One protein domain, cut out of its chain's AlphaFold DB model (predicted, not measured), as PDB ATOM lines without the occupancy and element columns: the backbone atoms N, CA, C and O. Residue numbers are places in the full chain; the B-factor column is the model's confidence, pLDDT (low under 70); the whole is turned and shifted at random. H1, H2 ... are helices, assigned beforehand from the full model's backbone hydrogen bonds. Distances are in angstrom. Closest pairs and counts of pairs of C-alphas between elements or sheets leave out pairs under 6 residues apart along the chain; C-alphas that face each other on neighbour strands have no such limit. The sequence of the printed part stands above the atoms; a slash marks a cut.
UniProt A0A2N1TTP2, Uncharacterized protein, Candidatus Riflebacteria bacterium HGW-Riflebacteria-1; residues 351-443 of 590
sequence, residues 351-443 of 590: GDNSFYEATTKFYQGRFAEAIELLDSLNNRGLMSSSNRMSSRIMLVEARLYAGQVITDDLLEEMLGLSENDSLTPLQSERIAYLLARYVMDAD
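Overview. This is residues 351 to 443 of the 590 residues of an uncharacterized protein of Candidatus Riflebacteria bacterium HGW-Riflebacteria-1 (UniProt A0A2N1TTP2). One long helix, H3, runs through the middle, with a helical hairpin packed on each of two opposite sides: H1 and H2 on one, H4 and H5 on the other. H1, H2 and H3 form an up-and-down bundle, each helix running against the one before it, while on the other side H4 crosses part of H3 at a steep tilt of 48 degrees and H5 runs the same way as H3 at a shallow tilt of 31 degrees. The printed part has 93 residues with five named helices, H1 to H5 in chain order, and no named strand; its class is all helix. It is compact, with a radius of gyration of the C-alphas of 12.6 A and spans of 36 by 30 by 22 A.

Along the chain. H3, residues 385 to 401, is 24.7 A long and begins at C-alpha 385 (-38.719, -12.681, 59.122). H1 is residues 351 to 363, 18.6 A, from C-alpha 351 (-32.940, -21.334, 60.903). H2 is residues 367 to 376, 14.2 A, and H4 is residues 408 to 418, 15.2 A. H5, residues 425 to 441, is 24.1 A long and ends at C-alpha 441 (-29.559, -10.910, 30.213).

Arrangement. H3 is the hub, touching the other four helices. It touches H2 at a steep tilt of 39 degrees, closest at C-alphas 367 and 398, 5.6 A. It touches H1 at a shallow 31 degrees, closest at C-alphas 355 and 391, 6.5 A. H1 and H2 touch, opposite ways at 15 degrees, C-alphas 358 and 370 being closest at 4.3 A. With residues 389 to 396 alone H3 touches H4, closest at C-alphas 393 and 414, 6.9 A. Residues 427 to 434 of H5 touch H3, C-alphas 431 and 393 being closest at 6.5 A. H1 and H2 are apart from H4 and H5. Every O i to N i+4 pair is within hydrogen-bond range in H1, H2, H4 and H5, and 12 of 13 in H3.

Size, cuts and confidence. The farthest C-alphas, of Leu 382 and Asp 443, are 39.6 A apart. The printed part has no cut and no long link. Mean pLDDT of the printed part is 87.9; residues 379 to 380 and 442 to 443 are under 70.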
ATOM      1  N   GLY A 351     -32.962 -21.751  62.307       91.69
ATOM      2  CA  GLY A 351     -32.940 -21.334  60.903       91.69
ATOM      3  C   GLY A 351     -32.042 -20.123  60.633       91.69
ATOM      4  O   GLY A 351     -31.425 -20.048  59.574       91.69
ATOM      5  N   ASP A 352     -31.913 -19.201  61.594       92.69
ATOM      6  CA  ASP A 352     -30.974 -18.077  61.482       92.69
ATOM      7  C   ASP A 352     -29.519 -18.580  61.509       92.69
ATOM      8  O   ASP A 352     -28.693 -18.085  60.747       92.69
ATOM      9  N   ASN A 353     -29.211 -19.604  62.317       92.00
ATOM     10  CA  ASN A 353     -27.867 -20.186  62.387       92.00
ATOM     11  C   ASN A 353     -27.443 -20.806  61.047       92.00
ATOM     12  O   ASN A 353     -26.385 -20.471  60.518       92.00
ATOM     13  N   SER A 354     -28.296 -21.649  60.455       93.44
ATOM     14  CA  SER A 354     -28.031 -22.245  59.137       93.44
ATOM     15  C   SER A 354     -27.935 -21.190  58.030       93.44
ATOM     16  O   SER A 354     -27.123 -21.325  57.117       93.44
ATOM     17  N   PHE A 355     -28.710 -20.105  58.118       95.50
ATOM     18  CA  PHE A 355     -28.591 -18.983  57.185       95.50
ATOM     19  C   PHE A 355     -27.254 -18.247  57.318       95.50
ATOM     20  O   PHE A 355     -26.626 -17.919  56.310       95.50
ATOM     21  N   TYR A 356     -26.781 -18.002  58.540       95.75
ATOM     22  CA  TYR A 356     -25.472 -17.388  58.752       95.75
ATOM     23  C   TYR A 356     -24.327 -18.300  58.321       95.75
ATOM     24  O   TYR A 356     -23.353 -17.810  57.754       95.75
ATOM     25  N   GLU A 357     -24.454 -19.613  58.500       94.94
ATOM     26  CA  GLU A 357     -23.508 -20.575  57.939       94.94
ATOM     27  C   GLU A 357     -23.479 -20.497  56.407       94.94
ATOM     28  O   GLU A 357     -22.409 -20.310  55.827       94.94
ATOM     29  N   ALA A 358     -24.643 -20.516  55.749       95.50
ATOM     30  CA  ALA A 358     -24.738 -20.326  54.302       95.50
ATOM     31  C   ALA A 358     -24.118 -18.994  53.852       95.50
ATOM     32  O   ALA A 358     -23.439 -18.932  52.825       95.50
ATOM     33  N   THR A 359     -24.297 -17.942  54.655       95.06
ATOM     34  CA  THR A 359     -23.708 -16.623  54.412       95.06
ATOM     35  C   THR A 359     -22.183 -16.688  54.409       95.06
ATOM     36  O   THR A 359     -21.547 -16.230  53.458       95.06
ATOM     37  N   THR A 360     -21.581 -17.307  55.427       93.31
ATOM     38  CA  THR A 360     -20.130 -17.531  55.496       93.31
ATOM     39  C   THR A 360     -19.642 -18.322  54.278       93.31
ATOM     40  O   THR A 360     -18.683 -17.910  53.626       93.31
ATOM     41  N   LYS A 361     -20.315 -19.425  53.921       93.56
ATOM     42  CA  LYS A 361     -19.936 -20.277  52.778       93.56
ATOM     43  C   LYS A 361     -19.974 -19.521  51.453       93.56
ATOM     44  O   LYS A 361     -19.035 -19.624  50.664       93.56
ATOM     45  N   PHE A 362     -21.011 -18.720  51.233       92.44
ATOM     46  CA  PHE A 362     -21.154 -17.902  50.033       92.44
ATOM     47  C   PHE A 362     -19.990 -16.922  49.863       92.44
ATOM     48  O   PHE A 362     -19.363 -16.897  48.806       92.44
ATOM     49  N   TYR A 363     -19.649 -16.154  50.904       89.06
ATOM     50  CA  TYR A 363     -18.552 -15.183  50.810       89.06
ATOM     51  C   TYR A 363     -17.164 -15.842  50.782       89.06
ATOM     52  O   TYR A 363     -16.208 -15.229  50.316       89.06
ATOM     53  N   GLN A 364     -17.052 -17.112  51.184       88.19
ATOM     54  CA  GLN A 364     -15.869 -17.953  50.950       88.19
ATOM     55  C   GLN A 364     -15.801 -18.540  49.526       88.19
ATOM     56  O   GLN A 364     -14.877 -19.293  49.222       88.19
ATOM     57  N   GLY A 365     -16.773 -18.246  48.655       87.88
ATOM     58  CA  GLY A 365     -16.845 -18.781  47.292       87.88
ATOM     59  C   GLY A 365     -17.371 -20.219  47.197       87.88
ATOM     60  O   GLY A 365     -17.331 -20.824  46.128       87.88
ATOM     61  N   ARG A 366     -17.883 -20.789  48.295       91.38
ATOM     62  CA  ARG A 366     -18.428 -22.154  48.360       91.38
ATOM     63  C   ARG A 366     -19.926 -22.147  48.054       91.38
ATOM     64  O   ARG A 366     -20.758 -22.420  48.916       91.38
ATOM     65  N   PHE A 367     -20.275 -21.798  46.817       91.12
ATOM     66  CA  PHE A 367     -21.670 -21.559  46.423       91.12
ATOM     67  C   PHE A 367     -22.556 -22.807  46.504       91.12
ATOM     68  O   PHE A 367     -23.695 -22.692  46.931       91.12
ATOM     69  N   ALA A 368     -22.040 -23.991  46.160       92.06
ATOM     70  CA  ALA A 368     -22.810 -25.236  46.246       92.06
ATOM     71  C   ALA A 368     -23.224 -25.559  47.696       92.06
ATOM     72  O   ALA A 368     -24.403 -25.776  47.955       92.06
ATOM     73  N   GLU A 369     -22.279 -25.482  48.644       94.94
ATOM     74  CA  GLU A 369     -22.554 -25.669  50.080       94.94
ATOM     75  C   GLU A 369     -23.565 -24.627  50.598       94.94
ATOM     76  O   GLU A 369     -24.462 -24.947  51.375       94.94
ATOM     77  N   ALA A 370     -23.450 -23.370  50.148       95.06
ATOM     78  CA  ALA A 370     -24.407 -22.326  50.508       95.06
ATOM     79  C   ALA A 370     -25.819 -22.622  49.970       95.06
ATOM     80  O   ALA A 370     -26.791 -22.432  50.696       95.06
ATOM     81  N   ILE A 371     -25.943 -23.101  48.727       94.81
ATOM     82  CA  ILE A 371     -27.230 -23.457  48.110       94.81
ATOM     83  C   ILE A 371     -27.904 -24.592  48.880       94.81
ATOM     84  O   ILE A 371     -29.078 -24.463  49.208       94.81
ATOM     85  N   GLU A 372     -27.174 -25.654  49.230       94.50
ATOM     86  CA  GLU A 372     -27.720 -26.781  50.003       94.50
ATOM     87  C   GLU A 372     -28.323 -26.321  51.338       94.50
ATOM     88  O   GLU A 372     -29.456 -26.675  51.679       94.50
ATOM     89  N   LEU A 373     -27.598 -25.468  52.069       94.81
ATOM     90  CA  LEU A 373     -28.080 -24.884  53.318       94.81
ATOM     91  C   LEU A 373     -29.310 -23.991  53.092       94.81
ATOM     92  O   LEU A 373     -30.284 -24.095  53.835       94.81
ATOM     93  N   LEU A 374     -29.304 -23.140  52.063       94.50
ATOM     94  CA  LEU A 374     -30.408 -22.217  51.768       94.50
ATOM     95  C   LEU A 374     -31.673 -22.936  51.278       94.50
ATOM     96  O   LEU A 374     -32.776 -22.548  51.664       94.50
ATOM     97  N   ASP A 375     -31.537 -23.996  50.484       92.19
ATOM     98  CA  ASP A 375     -32.662 -24.828  50.046       92.19
ATOM     99  C   ASP A 375     -33.280 -25.596  51.221       92.19
ATOM    100  O   ASP A 375     -34.505 -25.723  51.300       92.19
ATOM    101  N   SER A 376     -32.467 -26.022  52.196       90.75
ATOM    102  CA  SER A 376     -32.962 -26.674  53.418       90.75
ATOM    103  C   SER A 376     -33.847 -25.766  54.287       90.75
ATOM    104  O   SER A 376     -34.695 -26.255  55.038       90.75
ATOM    105  N   LEU A 377     -33.691 -24.443  54.154       90.50
ATOM    106  CA  LEU A 377     -34.488 -23.438  54.860       90.50
ATOM    107  C   LEU A 377     -35.848 -23.179  54.197       90.50
ATOM    108  O   LEU A 377     -36.664 -22.427  54.741       90.50
ATOM    109  N   ASN A 378     -36.122 -23.785  53.038       80.44
ATOM    110  CA  ASN A 378     -37.392 -23.606  52.355       80.44
ATOM    111  C   ASN A 378     -38.534 -24.275  53.147       80.44
ATOM    112  O   ASN A 378     -38.531 -25.479  53.406       80.44
ATOM    113  N   ASN A 379     -39.536 -23.481  53.534       65.69
ATOM    114  CA  ASN A 379     -40.771 -23.914  54.200       65.69
ATOM    115  C   ASN A 379     -40.635 -24.622  55.566       65.69
ATOM    116  O   ASN A 379     -41.610 -25.218  56.034       65.69
ATOM    117  N   ARG A 380     -39.484 -24.556  56.254       64.81
ATOM    118  CA  ARG A 380     -39.300 -25.185  57.578       64.81
ATOM    119  C   ARG A 380     -38.415 -24.355  58.511       64.81
ATOM    120  O   ARG A 380     -37.402 -23.808  58.101       64.81
ATOM    121  N   GLY A 381     -38.784 -24.319  59.795       70.38
ATOM    122  CA  GLY A 381     -37.918 -23.841  60.879       70.38
ATOM    123  C   GLY A 381     -38.286 -22.486  61.491       70.38
ATOM    124  O   GLY A 381     -38.916 -21.619  60.880       70.38
ATOM    125  N   LEU A 382     -37.876 -22.318  62.750       85.31
ATOM    126  CA  LEU A 382     -37.923 -21.047  63.470       85.31
ATOM    127  C   LEU A 382     -36.789 -20.156  62.950       85.31
ATOM    128  O   LEU A 382     -35.618 -20.530  63.042       85.31
ATOM    129  N   MET A 383     -37.155 -19.011  62.379       90.38
ATOM    130  CA  MET A 383     -36.244 -18.055  61.752       90.38
ATOM    131  C   MET A 383     -36.855 -16.659  61.810       90.38
ATOM    132  O   MET A 383     -38.081 -16.515  61.712       90.38
ATOM    133  N   SER A 384     -36.017 -15.631  61.929       88.19
ATOM    134  CA  SER A 384     -36.477 -14.248  61.834       88.19
ATOM    135  C   SER A 384     -37.074 -13.940  60.450       88.19
ATOM    136  O   SER A 384     -36.633 -14.464  59.425       88.19
ATOM    137  N   SER A 385     -38.086 -13.065  60.394       87.75
ATOM    138  CA  SER A 385     -38.719 -12.681  59.122       87.75
ATOM    139  C   SER A 385     -37.731 -12.013  58.163       87.75
ATOM    140  O   SER A 385     -37.758 -12.291  56.968       87.75
ATOM    141  N   SER A 386     -36.836 -11.176  58.696       88.69
ATOM    142  CA  SER A 386     -35.782 -10.510  57.926       88.69
ATOM    143  C   SER A 386     -34.852 -11.519  57.264       88.69
ATOM    144  O   SER A 386     -34.686 -11.482  56.046       88.69
ATOM    145  N   ASN A 387     -34.303 -12.469  58.030       91.81
ATOM    146  CA  ASN A 387     -33.387 -13.453  57.463       91.81
ATOM    147  C   ASN A 387     -34.106 -14.429  56.532       91.81
ATOM    148  O   ASN A 387     -33.489 -14.911  55.592       91.81
ATOM    149  N   ARG A 388     -35.402 -14.702  56.739       91.06
ATOM    150  CA  ARG A 388     -36.194 -15.501  55.793       91.06
ATOM    151  C   ARG A 388     -36.291 -14.830  54.425       91.06
ATOM    152  O   ARG A 388     -36.192 -15.508  53.416       91.06
ATOM    153  N   MET A 389     -36.467 -13.509  54.374       91.69
ATOM    154  CA  MET A 389     -36.411 -12.780  53.102       91.69
ATOM    155  C   MET A 389     -34.989 -12.821  52.532       91.69
ATOM    156  O   MET A 389     -34.804 -13.190  51.375       91.69
ATOM    157  N   SER A 390     -33.975 -12.536  53.358       93.38
ATOM    158  CA  SER A 390     -32.573 -12.577  52.927       93.38
ATOM    159  C   SER A 390     -32.133 -13.947  52.413       93.38
ATOM    160  O   SER A 390     -31.363 -13.993  51.462       93.38
ATOM    161  N   SER A 391     -32.622 -15.057  52.973       94.00
ATOM    162  CA  SER A 391     -32.252 -16.403  52.527       94.00
ATOM    163  C   SER A 391     -32.755 -16.698  51.117       94.00
ATOM    164  O   SER A 391     -32.012 -17.265  50.321       94.00
ATOM    165  N   ARG A 392     -33.968 -16.252  50.763       92.56
ATOM    166  CA  ARG A 392     -34.507 -16.405  49.401       92.56
ATOM    167  C   ARG A 392     -33.758 -15.538  48.394       92.56
ATOM    168  O   ARG A 392     -33.361 -16.035  47.346       92.56
ATOM    169  N   ILE A 393     -33.479 -14.280  48.747       93.06
ATOM    170  CA  ILE A 393     -32.689 -13.372  47.897       93.06
ATOM    171  C   ILE A 393     -31.277 -13.942  47.679       93.06
ATOM    172  O   ILE A 393     -30.771 -13.982  46.559       93.06
ATOM    173  N   MET A 394     -30.649 -14.428  48.750       92.88
ATOM    174  CA  MET A 394     -29.302 -14.985  48.708       92.88
ATOM    175  C   MET A 394     -29.234 -16.319  47.963       92.88
ATOM    176  O   MET A 394     -28.221 -16.594  47.330       92.88
ATOM    177  N   LEU A 395     -30.297 -17.129  47.984       93.19
ATOM    178  CA  LEU A 395     -30.382 -18.361  47.197       93.19
ATOM    179  C   LEU A 395     -30.334 -18.063  45.697       93.19
ATOM    180  O   LEU A 395     -29.613 -18.741  44.967       93.19
ATOM    181  N   VAL A 396     -31.055 -17.032  45.245       90.25
ATOM    182  CA  VAL A 396     -31.019 -16.591  43.841       90.25
ATOM    183  C   VAL A 396     -29.605 -16.161  43.469       90.25
ATOM    184  O   VAL A 396     -29.052 -16.634  42.478       90.25
ATOM    185  N   GLU A 397     -28.995 -15.312  44.297       89.00
ATOM    186  CA  GLU A 397     -27.624 -14.847  44.087       89.00
ATOM    187  C   GLU A 397     -26.627 -16.026  44.054       89.00
ATOM    188  O   GLU A 397     -25.792 -16.112  43.156       89.00
ATOM    189  N   ALA A 398     -26.742 -16.985  44.978       90.12
ATOM    190  CA  ALA A 398     -25.872 -18.157  45.049       90.12
ATOM    191  C   ALA A 398     -26.016 -19.078  43.831       90.12
ATOM    192  O   ALA A 398     -25.001 -19.503  43.277       90.12
ATOM    193  N   ARG A 399     -27.248 -19.350  43.376       88.44
ATOM    194  CA  ARG A 399     -27.503 -20.155  42.170       88.44
ATOM    195  C   ARG A 399     -26.896 -19.510  40.927       88.44
ATOM    196  O   ARG A 399     -26.250 -20.212  40.154       88.44
ATOM    197  N   LEU A 400     -26.992 -18.185  40.793       82.12
ATOM    198  CA  LEU A 400     -26.346 -17.451  39.699       82.12
ATOM    199  C   LEU A 400     -24.822 -17.605  39.705       82.12
ATOM    200  O   LEU A 400     -24.227 -17.901  38.669       82.12
ATOM    201  N   TYR A 401     -24.172 -17.467  40.865       80.94
ATOM    202  CA  TYR A 401     -22.720 -17.671  40.957       80.94
ATOM    203  C   TYR A 401     -22.297 -19.120  40.733       80.94
ATOM    204  O   TYR A 401     -21.232 -19.365  40.169       80.94
ATOM    205  N   ALA A 402     -23.124 -20.081  41.136       84.19
ATOM    206  CA  ALA A 402     -22.888 -21.493  40.867       84.19
ATOM    207  C   ALA A 402     -23.150 -21.885  39.398       84.19
ATOM    208  O   ALA A 402     -22.859 -23.019  39.024       84.19
ATOM    209  N   GLY A 403     -23.694 -20.983  38.568       77.56
ATOM    210  CA  GLY A 403     -24.105 -21.288  37.194       77.56
ATOM    211  C   GLY A 403     -25.302 -22.242  37.121       77.56
ATOM    212  O   GLY A 403     -25.433 -22.990  36.155       77.56
ATOM    213  N   GLN A 404     -26.139 -22.263  38.160       82.62
ATOM    214  CA  GLN A 404     -27.361 -23.061  38.217       82.62
ATOM    215  C   GLN A 404     -28.563 -22.265  37.700       82.62
ATOM    216  O   GLN A 404     -28.646 -21.047  37.859       82.62
ATOM    217  N   VAL A 405     -29.531 -22.978  37.127       79.62
ATOM    218  CA  VAL A 405     -30.773 -22.387  36.619       79.62
ATOM    219  C   VAL A 405     -31.635 -21.895  37.787       79.62
ATOM    220  O   VAL A 405     -31.893 -22.632  38.742       79.62
ATOM    221  N   ILE A 406     -32.107 -20.650  37.704       83.38
ATOM    222  CA  ILE A 406     -33.146 -20.140  38.605       83.38
ATOM    223  C   ILE A 406     -34.482 -20.732  38.159       83.38
ATOM    224  O   ILE A 406     -34.849 -20.629  36.994       83.38
ATOM    225  N   THR A 407     -35.189 -21.360  39.091       84.38
ATOM    226  CA  THR A 407     -36.519 -21.927  38.860       84.38
ATOM    227  C   THR A 407     -37.571 -20.824  38.798       84.38
ATOM    228  O   THR A 407     -37.460 -19.851  39.547       84.38
ATOM    229  N   ASP A 408     -38.613 -21.005  37.986       84.50
ATOM    230  CA  ASP A 408     -39.705 -20.030  37.846       84.50
ATOM    231  C   ASP A 408     -40.340 -19.687  39.203       84.50
ATOM    232  O   ASP A 408     -40.452 -18.513  39.538       84.50
ATOM    233  N   ASP A 409     -40.582 -20.687  40.061       87.12
ATOM    234  CA  ASP A 409     -41.086 -20.488  41.430       87.12
ATOM    235  C   ASP A 409     -40.228 -19.506  42.251       87.12
ATOM    236  O   ASP A 409     -40.732 -18.669  42.995       87.12
ATOM    237  N   LEU A 410     -38.901 -19.589  42.114       86.62
ATOM    238  CA  LEU A 410     -37.973 -18.757  42.881       86.62
ATOM    239  C   LEU A 410     -37.938 -17.323  42.333       86.62
ATOM    240  O   LEU A 410     -37.765 -16.371  43.095       86.62
ATOM    241  N   LEU A 411     -38.118 -17.163  41.020       86.62
ATOM    242  CA  LEU A 411     -38.273 -15.858  40.389       86.62
ATOM    243  C   LEU A 411     -39.606 -15.206  40.779       86.62
ATOM    244  O   LEU A 411     -39.614 -14.030  41.140       86.62
ATOM    245  N   GLU A 412     -40.709 -15.956  40.757       88.94
ATOM    246  CA  GLU A 412     -42.024 -15.488  41.211       88.94
ATOM    247  C   GLU A 412     -41.985 -15.050  42.677       88.94
ATOM    248  O   GLU A 412     -42.491 -13.980  43.022       88.94
ATOM    249  N   GLU A 413     -41.307 -15.811  43.539       89.12
ATOM    250  CA  GLU A 413     -41.069 -15.411  44.925       89.12
ATOM    251  C   GLU A 413     -40.278 -14.098  45.027       89.12
ATOM    252  O   GLU A 413     -40.637 -13.235  45.831       89.12
ATOM    253  N   MET A 414     -39.227 -13.895  44.218       89.56
ATOM    254  CA  MET A 414     -38.503 -12.616  44.204       89.56
ATOM    255  C   MET A 414     -39.380 -11.451  43.742       89.56
ATOM    256  O   MET A 414     -39.296 -10.362  44.314       89.56
ATOM    257  N   LEU A 415     -40.212 -11.663  42.719       91.06
ATOM    258  CA  LEU A 415     -41.162 -10.659  42.245       91.06
ATOM    259  C   LEU A 415     -42.172 -10.319  43.346       91.06
ATOM    260  O   LEU A 415     -42.395  -9.140  43.613       91.06
ATOM    261  N   GLY A 416     -42.689 -11.315  44.067       91.25
ATOM    262  CA  GLY A 416     -43.543 -11.094  45.236       91.25
ATOM    263  C   GLY A 416     -42.834 -10.330  46.362       91.25
ATOM    264  O   GLY A 416     -43.419  -9.434  46.971       91.25
ATOM    265  N   LEU A 417     -41.554 -10.621  46.621       91.38
ATOM    266  CA  LEU A 417     -40.752  -9.871  47.594       91.38
ATOM    267  C   LEU A 417     -40.517  -8.420  47.164       91.38
ATOM    268  O   LEU A 417     -40.483  -7.552  48.030       91.38
ATOM    269  N   SER A 418     -40.386  -8.138  45.866       89.94
ATOM    270  CA  SER A 418     -40.141  -6.783  45.352       89.94
ATOM    271  C   SER A 418     -41.263  -5.783  45.666       89.94
ATOM    272  O   SER A 418     -41.026  -4.576  45.685       89.94
ATOM    273  N   GLU A 419     -42.467  -6.277  45.968       88.62
ATOM    274  CA  GLU A 419     -43.624  -5.469  46.371       88.62
ATOM    275  C   GLU A 419     -43.740  -5.292  47.895       88.62
ATOM    276  O   GLU A 419     -44.671  -4.652  48.387       88.62
ATOM    277  N   ASN A 420     -42.820  -5.873  48.669       88.38
ATOM    278  CA  ASN A 420     -42.886  -5.863  50.122       88.38
ATOM    279  C   ASN A 420     -42.281  -4.578  50.711       88.38
ATOM    280  O   ASN A 420     -41.064  -4.413  50.791       88.38
ATOM    281  N   ASP A 421     -43.134  -3.717  51.265       83.75
ATOM    282  CA  ASP A 421     -42.732  -2.489  51.972       83.75
ATOM    283  C   ASP A 421     -41.866  -2.748  53.231       83.75
ATOM    284  O   ASP A 421     -41.314  -1.825  53.839       83.75
ATOM    285  N   SER A 422     -41.747  -4.006  53.672       86.69
ATOM    286  CA  SER A 422     -40.952  -4.402  54.839       86.69
ATOM    287  C   SER A 422     -39.489  -4.712  54.525       86.69
ATOM    288  O   SER A 422     -38.744  -4.983  55.473       86.69
ATOM    289  N   LEU A 423     -39.059  -4.641  53.266       90.62
ATOM    290  CA  LEU A 423     -37.653  -4.810  52.905       90.62
ATOM    291  C   LEU A 423     -36.775  -3.732  53.545       90.62
ATOM    292  O   LEU A 423     -37.210  -2.601  53.780       90.62
ATOM    293  N   THR A 424     -35.535  -4.097  53.847       91.38
ATOM    294  CA  THR A 424     -34.486  -3.131  54.191       91.38
ATOM    295  C   THR A 424     -33.936  -2.487  52.910       91.38
ATOM    296  O   THR A 424     -34.090  -3.059  51.827       91.38
ATOM    297  N   PRO A 425     -33.244  -1.333  52.990       91.75
ATOM    298  CA  PRO A 425     -32.623  -0.703  51.829       91.75
ATOM    299  C   PRO A 425     -31.716  -1.665  51.054       91.75
ATOM    300  O   PRO A 425     -31.872  -1.799  49.848       91.75
ATOM    301  N   LEU A 426     -30.853  -2.416  51.750       93.19
ATOM    302  CA  LEU A 426     -29.944  -3.365  51.102       93.19
ATOM    303  C   LEU A 426     -30.674  -4.573  50.504       93.19
ATOM    304  O   LEU A 426     -30.309  -5.009  49.419       93.19
ATOM    305  N   GLN A 427     -31.729  -5.086  51.146       93.88
ATOM    306  CA  GLN A 427     -32.550  -6.150  50.558       93.88
ATOM    307  C   GLN A 427     -33.260  -5.673  49.285       93.88
ATOM    308  O   GLN A 427     -33.242  -6.371  48.274       93.88
ATOM    309  N   SER A 428     -33.846  -4.473  49.321       93.62
ATOM    310  CA  SER A 428     -34.505  -3.858  48.167       93.62
ATOM    311  C   SER A 428     -33.523  -3.626  47.023       93.62
ATOM    312  O   SER A 428     -33.820  -3.981  45.886       93.62
ATOM    313  N   GLU A 429     -32.348  -3.062  47.309       92.81
ATOM    314  CA  GLU A 429     -31.282  -2.852  46.324       92.81
ATOM    315  C   GLU A 429     -30.787  -4.184  45.740       92.81
ATOM    316  O   GLU A 429     -30.584  -4.285  44.532       92.81
ATOM    317  N   ARG A 430     -30.650  -5.229  46.564       93.19
ATOM    318  CA  ARG A 430     -30.205  -6.561  46.130       93.19
ATOM    319  C   ARG A 430     -31.227  -7.256  45.236       93.19
ATOM    320  O   ARG A 430     -30.842  -7.793  44.204       93.19
ATOM    321  N   ILE A 431     -32.518  -7.210  45.575       93.88
ATOM    322  CA  ILE A 431     -33.587  -7.736  44.705       93.88
ATOM    323  C   ILE A 431     -33.583  -6.992  43.372       93.88
ATOM    324  O   ILE A 431     -33.572  -7.620  42.317       93.88
ATOM    325  N   ALA A 432     -33.548  -5.659  43.416       93.25
ATOM    326  CA  ALA A 432     -33.548  -4.831  42.220       93.25
ATOM    327  C   ALA A 432     -32.352  -5.151  41.313       93.25
ATOM    328  O   ALA A 432     -32.507  -5.310  40.106       93.25
ATOM    329  N   TYR A 433     -31.169  -5.302  41.906       90.50
ATOM    330  CA  TYR A 433     -29.943  -5.698  41.226       90.50
ATOM    331  C   TYR A 433     -30.063  -7.054  40.516       90.50
ATOM    332  O   TYR A 433     -29.698  -7.173  39.346       90.50
ATOM    333  N   LEU A 434     -30.608  -8.065  41.199       89.00
ATOM    334  CA  LEU A 434     -30.801  -9.400  40.632       89.00
ATOM    335  C   LEU A 434     -31.860  -9.398  39.519       89.00
ATOM    336  O   LEU A 434     -31.632  -9.990  38.466       89.00
ATOM    337  N   LEU A 435     -32.983  -8.695  39.711       89.56
ATOM    338  CA  LEU A 435     -34.035  -8.559  38.697       89.56
ATOM    339  C   LEU A 435     -33.558  -7.785  37.465       89.56
ATOM    340  O   LEU A 435     -33.895  -8.155  36.346       89.56
ATOM    341  N   ALA A 436     -32.758  -6.733  37.649       88.12
ATOM    342  CA  ALA A 436     -32.209  -5.969  36.536       88.12
ATOM    343  C   ALA A 436     -31.343  -6.850  35.637       88.12
ATOM    344  O   ALA A 436     -31.494  -6.829  34.419       88.12
ATOM    345  N   ARG A 437     -30.479  -7.670  36.243       81.94
ATOM    346  CA  ARG A 437     -29.674  -8.648  35.507       81.94
ATOM    347  C   ARG A 437     -30.547  -9.681  34.815       81.94
ATOM    348  O   ARG A 437     -30.338  -9.919  33.636       81.94
ATOM    349  N   TYR A 438     -31.549 -10.219  35.512       80.69
ATOM    350  CA  TYR A 438     -32.500 -11.155  34.914       80.69
ATOM    351  C   TYR A 438     -33.121 -10.579  33.637       80.69
ATOM    352  O   TYR A 438     -33.100 -11.247  32.611       80.69
ATOM    353  N   VAL A 439     -33.608  -9.333  33.665       80.94
ATOM    354  CA  VAL A 439     -34.226  -8.716  32.481       80.94
ATOM    355  C   VAL A 439     -33.212  -8.448  31.378       80.94
ATOM    356  O   VAL A 439     -33.473  -8.765  30.223       80.94
ATOM    357  N   MET A 440     -32.070  -7.852  31.709       77.12
ATOM    358  CA  MET A 440     -31.117  -7.399  30.693       77.12
ATOM    359  C   MET A 440     -30.325  -8.552  30.060       77.12
ATOM    360  O   MET A 440     -29.872  -8.422  28.929       77.12
ATOM    361  N   ASP A 441     -30.174  -9.687  30.753       70.19
ATOM    362  CA  ASP A 441     -29.559 -10.910  30.213       70.19
ATOM    363  C   ASP A 441     -30.577 -11.890  29.587       70.19
ATOM    364  O   ASP A 441     -30.170 -12.889  28.976       70.19
ATOM    365  N   ALA A 442     -31.889 -11.638  29.718       52.50
ATOM    366  CA  ALA A 442     -32.943 -12.465  29.114       52.50
ATOM    367  C   ALA A 442     -32.927 -12.449  27.575       52.50
ATOM    368  O   ALA A 442     -33.634 -13.244  26.962       52.50
ATOM    369  N   ASP A 443     -32.076 -11.627  26.955       45.94
ATOM    370  CA  ASP A 443     -31.916 -11.588  25.502       45.94
ATOM    371  C   ASP A 443     -31.077 -12.748  24.935       45.94
ATOM    372  O   ASP A 443     -31.010 -12.868  23.721       45.94
TER     373      ASP A 443